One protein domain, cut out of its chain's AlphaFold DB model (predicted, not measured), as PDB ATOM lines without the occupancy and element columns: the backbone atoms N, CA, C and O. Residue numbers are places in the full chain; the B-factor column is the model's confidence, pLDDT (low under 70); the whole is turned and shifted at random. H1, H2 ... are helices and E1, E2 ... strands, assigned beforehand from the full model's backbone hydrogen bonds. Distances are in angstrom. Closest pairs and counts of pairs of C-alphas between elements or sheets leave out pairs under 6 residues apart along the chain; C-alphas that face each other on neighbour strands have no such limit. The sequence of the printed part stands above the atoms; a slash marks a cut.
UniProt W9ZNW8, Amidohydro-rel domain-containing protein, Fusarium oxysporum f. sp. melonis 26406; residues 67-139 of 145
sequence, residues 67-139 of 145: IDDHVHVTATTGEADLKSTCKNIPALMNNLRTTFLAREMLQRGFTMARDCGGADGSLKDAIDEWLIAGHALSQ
ATOM      1  N   ILE A  67     298.072 289.270 448.961       94.88
ATOM      2  CA  ILE A  67     299.149 289.555 449.907       94.88
ATOM      3  C   ILE A  67     299.657 290.968 449.631       94.88
ATOM      4  O   ILE A  67     300.011 291.275 448.492       94.88
ATOM      5  N   ASP A  68     299.703 291.810 450.663       94.25
ATOM      6  CA  ASP A  68     300.358 293.120 450.600       94.25
ATOM      7  C   ASP A  68     301.644 293.103 451.434       94.25
ATOM      8  O   ASP A  68     301.611 293.015 452.661       94.25
ATOM      9  N   ASP A  69     302.793 293.158 450.767       94.06
ATOM     10  CA  ASP A  69     304.099 293.078 451.425       94.06
ATOM     11  C   ASP A  69     304.580 294.434 451.978       94.06
ATOM     12  O   ASP A  69     305.651 294.518 452.576       94.06
ATOM     13  N   HIS A  70     303.837 295.526 451.783       94.31
ATOM     14  CA  HIS A  70     304.280 296.839 452.245       94.31
ATOM     15  C   HIS A  70     303.117 297.712 452.706       94.31
ATOM     16  O   HIS A  70     302.666 298.610 451.994       94.31
ATOM     17  N   VAL A  71     302.687 297.505 453.952       92.75
ATOM     18  CA  VAL A  71     301.667 298.350 454.583       92.75
ATOM     19  C   VAL A  71     302.192 299.068 455.820       92.75
ATOM     20  O   VAL A  71     303.158 298.649 456.451       92.75
ATOM     21  N   HIS A  72     301.497 300.142 456.184       92.56
ATOM     22  CA  HIS A  72     301.575 300.776 457.496       92.56
ATOM     23  C   HIS A  72     300.160 300.804 458.073       92.56
ATOM     24  O   HIS A  72     299.432 301.785 457.913       92.56
ATOM     25  N   VAL A  73     299.715 299.707 458.686       91.50
ATOM     26  CA  VAL A  73     298.302 299.534 459.081       91.50
ATOM     27  C   VAL A  73     297.881 300.517 460.180       91.50
ATOM     28  O   VAL A  73     296.698 300.815 460.333       91.50
ATOM     29  N   THR A  74     298.848 301.075 460.915       91.12
ATOM     30  CA  THR A  74     298.615 302.092 461.949       91.12
ATOM     31  C   THR A  74     298.734 303.531 461.443       91.12
ATOM     32  O   THR A  74     298.491 304.453 462.226       91.12
ATOM     33  N   ALA A  75     299.046 303.751 460.159       91.19
ATOM     34  CA  ALA A  75     298.994 305.064 459.514       91.19
ATOM     35  C   ALA A  75     297.532 305.445 459.210       91.19
ATOM     36  O   ALA A  75     297.066 305.421 458.070       91.19
ATOM     37  N   THR A  76     296.769 305.735 460.266       90.88
ATOM     38  CA  THR A  76     295.332 306.005 460.158       90.88
ATOM     39  C   THR A  76     295.047 307.402 459.609       90.88
ATOM     40  O   THR A  76     295.884 308.304 459.653       90.88
ATOM     41  N   THR A  77     293.839 307.594 459.074       86.44
ATOM     42  CA  THR A  77     293.440 308.847 458.420       86.44
ATOM     43  C   THR A  77     293.464 310.051 459.367       86.44
ATOM     44  O   THR A  77     293.179 309.948 460.560       86.44
ATOM     45  N   GLY A  78     293.737 311.232 458.809       86.19
ATOM     46  CA  GLY A  78     293.749 312.509 459.537       86.19
ATOM     47  C   GLY A  78     295.128 313.150 459.654       86.19
ATOM     48  O   GLY A  78     295.218 314.291 460.087       86.19
ATOM     49  N   GLU A  79     296.173 312.448 459.229       90.81
ATOM     50  CA  GLU A  79     297.561 312.888 459.287       90.81
ATOM     51  C   GLU A  79     298.297 312.501 457.995       90.81
ATOM     52  O   GLU A  79     297.843 311.622 457.260       90.81
ATOM     53  N   ALA A  80     299.382 313.211 457.674       84.56
ATOM     54  CA  ALA A  80     300.076 313.073 456.388       84.56
ATOM     55  C   ALA A  80     301.097 311.925 456.364       84.56
ATOM     56  O   ALA A  80     301.397 311.399 455.293       84.56
ATOM     57  N   ASP A  81     301.639 311.553 457.523       85.56
ATOM     58  CA  ASP A  81     302.633 310.497 457.655       85.56
ATOM     59  C   ASP A  81     302.510 309.775 459.006       85.56
ATOM     60  O   ASP A  81     301.873 310.256 459.944       85.56
ATOM     61  N   LEU A  82     303.151 308.606 459.117       83.19
ATOM     62  CA  LEU A  82     303.111 307.788 460.331       83.19
ATOM     63  C   LEU A  82     303.656 308.536 461.561       83.19
ATOM     64  O   LEU A  82     303.164 308.352 462.673       83.19
ATOM     65  N   LYS A  83     304.650 309.413 461.380       85.75
ATOM     66  CA  LYS A  83     305.251 310.172 462.480       85.75
ATOM     67  C   LYS A  83     304.259 311.190 463.040       85.75
ATOM     68  O   LYS A  83     304.175 311.339 464.261       85.75
ATOM     69  N   SER A  84     303.516 311.885 462.185       87.44
ATOM     70  CA  SER A  84     302.486 312.829 462.607       87.44
ATOM     71  C   SER A  84     301.262 312.098 463.157       87.44
ATOM     72  O   SER A  84     300.749 312.525 464.190       87.44
ATOM     73  N   THR A  85     300.901 310.929 462.613       88.06
ATOM     74  CA  THR A  85     299.910 310.016 463.212       88.06
ATOM     75  C   THR A  85     300.269 309.670 464.656       88.06
ATOM     76  O   THR A  85     299.471 309.923 465.557       88.06
ATOM     77  N   CYS A  86     301.482 309.170 464.915       85.06
ATOM     78  CA  CYS A  86     301.922 308.806 466.267       85.06
ATOM     79  C   CYS A  86     301.990 310.000 467.230       85.06
ATOM     80  O   CYS A  86     301.824 309.828 468.435       85.06
ATOM     81  N   LYS A  87     302.268 311.206 466.719       89.50
ATOM     82  CA  LYS A  87     302.422 312.412 467.541       89.50
ATOM     83  C   LYS A  87     301.089 313.085 467.868       89.50
ATOM     84  O   LYS A  87     300.911 313.561 468.987       89.50
ATOM     85  N   ASN A  88     300.202 313.188 466.885       92.56
ATOM     86  CA  ASN A  88     299.038 314.071 466.943       92.56
ATOM     87  C   ASN A  88     297.739 313.317 467.259       92.56
ATOM     88  O   ASN A  88     296.805 313.919 467.792       92.56
ATOM     89  N   ILE A  89     297.660 312.015 466.959       92.38
ATOM     90  CA  ILE A  89     296.467 311.206 467.219       92.38
ATOM     91  C   ILE A  89     296.642 310.474 468.558       92.38
ATOM     92  O   ILE A  89     297.619 309.743 468.733       92.38
ATOM     93  N   PRO A  90     295.699 310.606 469.514       94.50
ATOM     94  CA  PRO A  90     295.746 309.841 470.756       94.50
ATOM     95  C   PRO A  90     295.819 308.336 470.487       94.50
ATOM     96  O   PRO A  90     295.034 307.812 469.697       94.50
ATOM     97  N   ALA A  91     296.707 307.627 471.190       90.69
ATOM     98  CA  ALA A  91     296.993 306.213 470.934       90.69
ATOM     99  C   ALA A  91     295.733 305.327 470.894       90.69
ATOM    100  O   ALA A  91     295.563 304.538 469.970       90.69
ATOM    101  N   LEU A  92     294.796 305.517 471.834       92.38
ATOM    102  CA  LEU A  92     293.537 304.763 471.851       92.38
ATOM    103  C   LEU A  92     292.695 305.001 470.587       92.38
ATOM    104  O   LEU A  92     292.135 304.059 470.033       92.38
ATOM    105  N   MET A  93     292.626 306.245 470.108       94.12
ATOM    106  CA  MET A  93     291.918 306.576 468.869       94.12
ATOM    107  C   MET A  93     292.602 305.930 467.661       94.12
ATOM    108  O   MET A  93     291.916 305.387 466.797       94.12
ATOM    109  N   ASN A  94     293.939 305.957 467.612       93.12
ATOM    110  CA  ASN A  94     294.691 305.313 466.537       93.12
ATOM    111  C   ASN A  94     294.418 303.803 466.515       93.12
ATOM    112  O   ASN A  94     294.071 303.267 465.471       93.12
ATOM    113  N   ASN A  95     294.450 303.145 467.675       91.44
ATOM    114  CA  ASN A  95     294.193 301.709 467.787       91.44
ATOM    115  C   ASN A  95     292.791 301.332 467.286       91.44
ATOM    116  O   ASN A  95     292.658 300.400 466.500       91.44
ATOM    117  N   LEU A  96     291.750 302.083 467.668       92.75
ATOM    118  CA  LEU A  96     290.381 301.845 467.182       92.75
ATOM    119  C   LEU A  96     290.242 302.038 465.664       92.75
ATOM    120  O   LEU A  96     289.445 301.362 465.020       92.75
ATOM    121  N   ARG A  97     291.006 302.955 465.070       94.19
ATOM    122  CA  ARG A  97     291.030 303.140 463.612       94.19
ATOM    123  C   ARG A  97     291.805 302.027 462.911       94.19
ATOM    124  O   ARG A  97     291.381 301.586 461.848       94.19
ATOM    125  N   THR A  98     292.889 301.542 463.509       93.31
ATOM    126  CA  THR A  98     293.660 300.401 463.002       93.31
ATOM    127  C   THR A  98     292.791 299.147 462.891       93.31
ATOM    128  O   THR A  98     292.856 298.459 461.875       93.31
ATOM    129  N   THR A  99     291.918 298.866 463.869       92.50
ATOM    130  CA  THR A  99     291.012 297.700 463.787       92.50
ATOM    131  C   THR A  99     290.021 297.817 462.628       92.50
ATOM    132  O   THR A  99     289.745 296.834 461.941       92.50
ATOM    133  N   PHE A 100     289.524 299.028 462.360       92.62
ATOM    134  CA  PHE A 100     288.703 299.305 461.186       92.62
ATOM    135  C   PHE A 100     289.488 299.072 459.886       92.62
ATOM    136  O   PHE A 100     288.986 298.397 458.991       92.62
ATOM    137  N   LEU A 101     290.726 299.566 459.787       93.31
ATOM    138  CA  LEU A 101     291.565 299.371 458.599       93.31
ATOM    139  C   LEU A 101     291.878 297.894 458.336       93.31
ATOM    140  O   LEU A 101     291.756 297.458 457.194       93.31
ATOM    141  N   ALA A 102     292.206 297.116 459.370       92.56
ATOM    142  CA  ALA A 102     292.457 295.681 459.239       92.56
ATOM    143  C   ALA A 102     291.233 294.934 458.672       92.56
ATOM    144  O   ALA A 102     291.356 294.141 457.735       92.56
ATOM    145  N   ARG A 103     290.025 295.272 459.150       93.81
ATOM    146  CA  ARG A 103     288.765 294.757 458.591       93.81
ATOM    147  C   ARG A 103     288.595 295.142 457.121       93.81
ATOM    148  O   ARG A 103     288.216 294.301 456.311       93.81
ATOM    149  N   GLU A 104     288.840 296.402 456.778       94.75
ATOM    150  CA  GLU A 104     288.692 296.898 455.406       94.75
ATOM    151  C   GLU A 104     289.690 296.252 454.436       94.75
ATOM    152  O   GLU A 104     289.334 295.971 453.293       94.75
ATOM    153  N   MET A 105     290.919 295.969 454.878       94.31
ATOM    154  CA  MET A 105     291.899 295.213 454.091       94.31
ATOM    155  C   MET A 105     291.378 293.813 453.759       94.31
ATOM    156  O   MET A 105     291.369 293.424 452.590       94.31
ATOM    157  N   LEU A 106     290.850 293.101 454.758       93.38
ATOM    158  CA  LEU A 106     290.257 291.780 454.554       93.38
ATOM    159  C   LEU A 106     289.061 291.831 453.592       93.38
ATOM    160  O   LEU A 106     288.941 290.988 452.706       93.38
ATOM    161  N   GLN A 107     288.205 292.850 453.703       95.31
ATOM    162  CA  GLN A 107     287.062 293.036 452.797       95.31
ATOM    163  C   GLN A 107     287.463 293.339 451.350       95.31
ATOM    164  O   GLN A 107     286.689 293.063 450.434       95.31
ATOM    165  N   ARG A 108     288.669 293.870 451.131       95.62
ATOM    166  CA  ARG A 108     289.255 294.079 449.796       95.62
ATOM    167  C   ARG A 108     289.968 292.838 449.257       95.62
ATOM    168  O   ARG A 108     290.458 292.876 448.134       95.62
ATOM    169  N   GLY A 109     290.001 291.748 450.025       94.94
ATOM    170  CA  GLY A 109     290.584 290.470 449.626       94.94
ATOM    171  C   GLY A 109     292.030 290.257 450.072       94.94
ATOM    172  O   GLY A 109     292.609 289.241 449.695       94.94
ATOM    173  N   PHE A 110     292.613 291.160 450.871       95.44
ATOM    174  CA  PHE A 110     293.938 290.950 451.457       95.44
ATOM    175  C   PHE A 110     293.839 290.011 452.653       95.44
ATOM    176  O   PHE A 110     293.299 290.363 453.701       95.44
ATOM    177  N   THR A 111     294.360 288.802 452.483       93.00
ATOM    178  CA  THR A 111     294.368 287.759 453.515       93.00
ATOM    179  C   THR A 111     295.718 287.643 454.212       93.00
ATOM    180  O   THR A 111     295.860 286.847 455.130       93.00
ATOM    181  N   MET A 112     296.731 288.382 453.768       91.25
ATOM    182  CA  MET A 112     298.005 288.489 454.467       91.25
ATOM    183  C   MET A 112     298.608 289.865 454.210       91.25
ATOM    184  O   MET A 112     298.510 290.392 453.099       91.25
ATOM    185  N   ALA A 113     299.241 290.440 455.227       92.50
ATOM    186  CA  ALA A 113     299.957 291.698 455.078       92.50
ATOM    187  C   ALA A 113     301.259 291.728 455.885       92.50
ATOM    188  O   ALA A 113     301.357 291.125 456.960       92.50
ATOM    189  N   ARG A 114     302.246 292.476 455.383       91.56
ATOM    190  CA  ARG A 114     303.461 292.821 456.125       91.56
ATOM    191  C   ARG A 114     303.436 294.287 456.539       91.56
ATOM    192  O   ARG A 114     303.581 295.178 455.700       91.56
ATOM    193  N   ASP A 115     303.303 294.528 457.839       91.56
ATOM    194  CA  ASP A 115     303.459 295.873 458.384       91.56
ATOM    195  C   ASP A 115     304.943 296.252 458.425       91.56
ATOM    196  O   ASP A 115     305.760 295.586 459.060       91.56
ATOM    197  N   CYS A 116     305.292 297.321 457.714       88.69
ATOM    198  CA  CYS A 116     306.656 297.830 457.581       88.69
ATOM    199  C   CYS A 116     306.946 298.981 458.554       88.69
ATOM    200  O   CYS A 116     307.949 299.682 458.411       88.69
ATOM    201  N   GLY A 117     306.075 299.206 459.539       83.56
ATOM    202  CA  GLY A 117     306.279 300.216 460.559       83.56
ATOM    203  C   GLY A 117     304.967 300.641 461.192       83.56
ATOM    204  O   GLY A 117     304.106 301.207 460.518       83.56
ATOM    205  N   GLY A 118     304.884 300.453 462.507       84.38
ATOM    206  CA  GLY A 118     303.831 300.992 463.350       84.38
ATOM    207  C   GLY A 118     302.999 299.935 464.071       84.38
ATOM    208  O   GLY A 118     302.650 300.177 465.224       84.38
ATOM    209  N   ALA A 119     302.697 298.789 463.457       88.56
ATOM    210  CA  ALA A 119     302.084 297.674 464.177       88.56
ATOM    211  C   ALA A 119     303.133 296.883 464.965       88.56
ATOM    212  O   ALA A 119     304.285 296.755 464.551       88.56
ATOM    213  N   ASP A 120     302.713 296.327 466.096       86.56
ATOM    214  CA  ASP A 120     303.509 295.415 466.911       86.56
ATOM    215  C   ASP A 120     302.825 294.041 467.032       86.56
ATOM    216  O   ASP A 120     301.771 293.784 466.440       86.56
ATOM    217  N   GLY A 121     303.440 293.140 467.803       87.25
ATOM    218  CA  GLY A 121     302.929 291.788 468.022       87.25
ATOM    219  C   GLY A 121     301.523 291.743 468.623       87.25
ATOM    220  O   GLY A 121     300.777 290.827 468.306       87.25
ATOM    221  N   SER A 122     301.101 292.754 469.389       90.25
ATOM    222  CA  SER A 122     299.776 292.744 470.022       90.25
ATOM    223  C   SER A 122     298.639 292.831 469.001       90.25
ATOM    224  O   SER A 122     297.582 292.234 469.199       90.25
ATOM    225  N   LEU A 123     298.861 293.520 467.875       89.62
ATOM    226  CA  LEU A 123     297.880 293.572 466.793       89.62
ATOM    227  C   LEU A 123     297.762 292.214 466.096       89.62
ATOM    228  O   LEU A 123     296.658 291.792 465.758       89.62
ATOM    229  N   LYS A 124     298.892 291.523 465.906       89.38
ATOM    230  CA  LYS A 124     298.917 290.155 465.384       89.38
ATOM    231  C   LYS A 124     298.196 289.197 466.336       89.38
ATOM    232  O   LYS A 124     297.323 288.467 465.883       89.38
ATOM    233  N   ASP A 125     298.521 289.236 467.623       92.00
ATOM    234  CA  ASP A 125     297.919 288.361 468.632       92.00
ATOM    235  C   ASP A 125     296.399 288.573 468.696       92.00
ATOM    236  O   ASP A 125     295.635 287.614 468.680       92.00
ATOM    237  N   ALA A 126     295.931 289.825 468.632       91.31
ATOM    238  CA  ALA A 126     294.502 290.132 468.586       91.31
ATOM    239  C   ALA A 126     293.791 289.587 467.326       91.31
ATOM    240  O   ALA A 126     292.607 289.250 467.396       91.31
ATOM    241  N   ILE A 127     294.479 289.510 466.178       89.44
ATOM    242  CA  ILE A 127     293.960 288.850 464.966       89.44
ATOM    243  C   ILE A 127     293.903 287.333 465.180       89.44
ATOM    244  O   ILE A 127     292.881 286.717 464.885       89.44
ATOM    245  N   ASP A 128     294.973 286.741 465.715       89.00
ATOM    246  CA  ASP A 128     295.092 285.293 465.931       89.00
ATOM    247  C   ASP A 128     294.088 284.787 466.998       89.00
ATOM    248  O   ASP A 128     293.575 283.669 466.900       89.00
ATOM    249  N   GLU A 129     293.731 285.632 467.972       91.56
ATOM    250  CA  GLU A 129     292.671 285.405 468.967       91.56
ATOM    251  C   GLU A 129     291.251 285.704 468.446       91.56
ATOM    252  O   GLU A 129     290.276 285.543 469.182       91.56
ATOM    253  N   TRP A 130     291.106 286.128 467.185       85.94
ATOM    254  CA  TRP A 130     289.833 286.515 466.561       85.94
ATOM    255  C   TRP A 130     289.122 287.702 467.236       85.94
ATOM    256  O   TRP A 130     287.916 287.893 467.057       85.94
ATOM    257  N   LEU A 131     289.853 288.530 467.990       84.75
ATOM    258  CA  LEU A 131     289.316 289.741 468.622       84.75
ATOM    259  C   LEU A 131     289.079 290.860 467.604       84.75
ATOM    260  O   LEU A 131     288.181 291.686 467.779       84.75
ATOM    261  N   ILE A 132     289.886 290.895 466.540       85.19
ATOM    262  CA  ILE A 132     289.774 291.862 465.449       85.19
ATOM    263  C   ILE A 132     289.825 291.157 464.094       85.19
ATOM    264  O   ILE A 132     290.483 290.134 463.924       85.19
ATOM    265  N   ALA A 133     289.118 291.712 463.110       71.88
ATOM    266  CA  ALA A 133     289.106 291.161 461.763       71.88
ATOM    267  C   ALA A 133     290.434 291.445 461.051       71.88
ATOM    268  O   ALA A 133     290.863 292.591 460.938       71.88
ATOM    269  N   GLY A 134     291.039 290.388 460.534       66.12
ATOM    270  CA  GLY A 134     292.283 290.393 459.784       66.12
ATOM    271  C   GLY A 134     292.673 288.947 459.504       66.12
ATOM    272  O   GLY A 134     292.118 288.023 460.097       66.12
ATOM    273  N   HIS A 135     293.596 288.733 458.580       59.06
ATOM    274  CA  HIS A 135     294.200 287.422 458.399       59.06
ATOM    275  C   HIS A 135     295.700 287.625 458.204       59.06
ATOM    276  O   HIS A 135     296.095 288.527 457.471       59.06
ATOM    277  N   ALA A 136     296.494 286.855 458.953       63.22
ATOM    278  CA  ALA A 136     297.955 286.813 458.946       63.22
ATOM    279  C   ALA A 136     298.683 288.172 458.787       63.22
ATOM    280  O   ALA A 136     298.913 288.659 457.679       63.22
ATOM    281  N   LEU A 137     299.142 288.739 459.907       71.69
ATOM    282  CA  LEU A 137     300.007 289.924 459.935       71.69
ATOM    283  C   LEU A 137     301.436 289.543 460.352       71.69
ATOM    284  O   LEU A 137     301.618 288.781 461.306       71.69
ATOM    285  N   SER A 138     302.445 290.084 459.666       62.41
ATOM    286  CA  SER A 138     303.861 289.942 460.042       62.41
ATOM    287  C   SER A 138     304.590 291.285 460.003       62.41
ATOM    288  O   SER A 138     304.246 292.153 459.208       62.41
ATOM    289  N   GLN A 139     305.625 291.434 460.830       70.56
ATOM    290  CA  GLN A 139     306.548 292.574 460.788       70.56
ATOM    291  C   GLN A 139     307.893 292.217 460.122       70.56
ATOM    292  O   GLN A 139     308.660 293.096 459.738       70.56
TER     293      GLN A 139
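What this domain is: This is residues 67 to 139 of the 145 residues of the protein "Amidohydro-rel domain-containing protein" of Fusarium oxysporum f. sp. melonis 26406 (UniProt W9ZNW8). A small sheet of two parallel strands, E1 and E2, stands at one end of a long helix, H2, whose residues 102 to 106 come near E2, and the short helix H1 stands by the other end of H2. A third helix, H3, lies near H2, and the printed part's last residues fold back to E2, where residues 137 to 138 pair with it. The printed part has 73 residues with three named helices and two named strands, in the order E1, H1, H2, E2, H3, and its class is mixed, helices and strands. The whole is compact, with a radius of gyration of the C-alphas of 11.4 A, and its rounded outline spans 29 by 22 by 20 A.

How they stand to each other: The sheet joins E1, residues 67 to 71, and E2, residues 110 to 115, as parallel neighbours, with 31 degrees between their directions. C-alphas 68 and 113 face each other at 4.7 A; N 68 and O 112, 3.1 A apart, and N 114 and O 68, 2.8 A apart, are within hydrogen-bond range. Residues 113 to 114 of E2 also form a short parallel pairing with residues 137 to 138. H2, residues 91 to 107, comes closest to E2 at the C-alphas of Met 105 and Thr 111, 7.9 A apart. H1, residues 82 to 88, and H2 are close but not clearly touching: their closest C-alphas, those of Thr 85 and Asn 94, are 7.8 A apart. They run opposite ways at a steep tilt of 38 degrees. E1, H1, H2 and E2 form a strand-helix-strand unit, two parallel neighbour strands with helices between them along the chain, and its crossover is right-handed. H3, residues 121 to 128, and H2 are near each other, with 7 pairs of C-alphas within 10 A. H1 and H3 are apart, and so are E1 and H2. In H1 and H3 every O i to N i+4 pair is within hydrogen-bond range; in H2 12 of 13 are.

Where its parts are: E1 begins at C-alpha 67, (299.149, 289.555, 449.907), and measures 10.3 A. E2 measures 12.8 A. H2, the longest helix, measures 24.5 A, from C-alpha 91 at (296.993, 306.213, 470.934) to C-alpha 107 at (287.062, 293.036, 452.797). H1 measures 10.0 A. H3 measures 10.4 A and ends at C-alpha 128, (295.092, 285.293, 465.931).

The domain as a whole: The two C-alphas farthest apart, those of Ala 80 and Glu 129, are 31.3 A apart. The printed part has no cut. The link from E1 to H1, 10 residues, is short; the links from H1 to H2, H2 to E2 and E2 to H3 are tight. The mean pLDDT of the printed part is 88.4, and residues 134 to 136 and residue 138 are under 70.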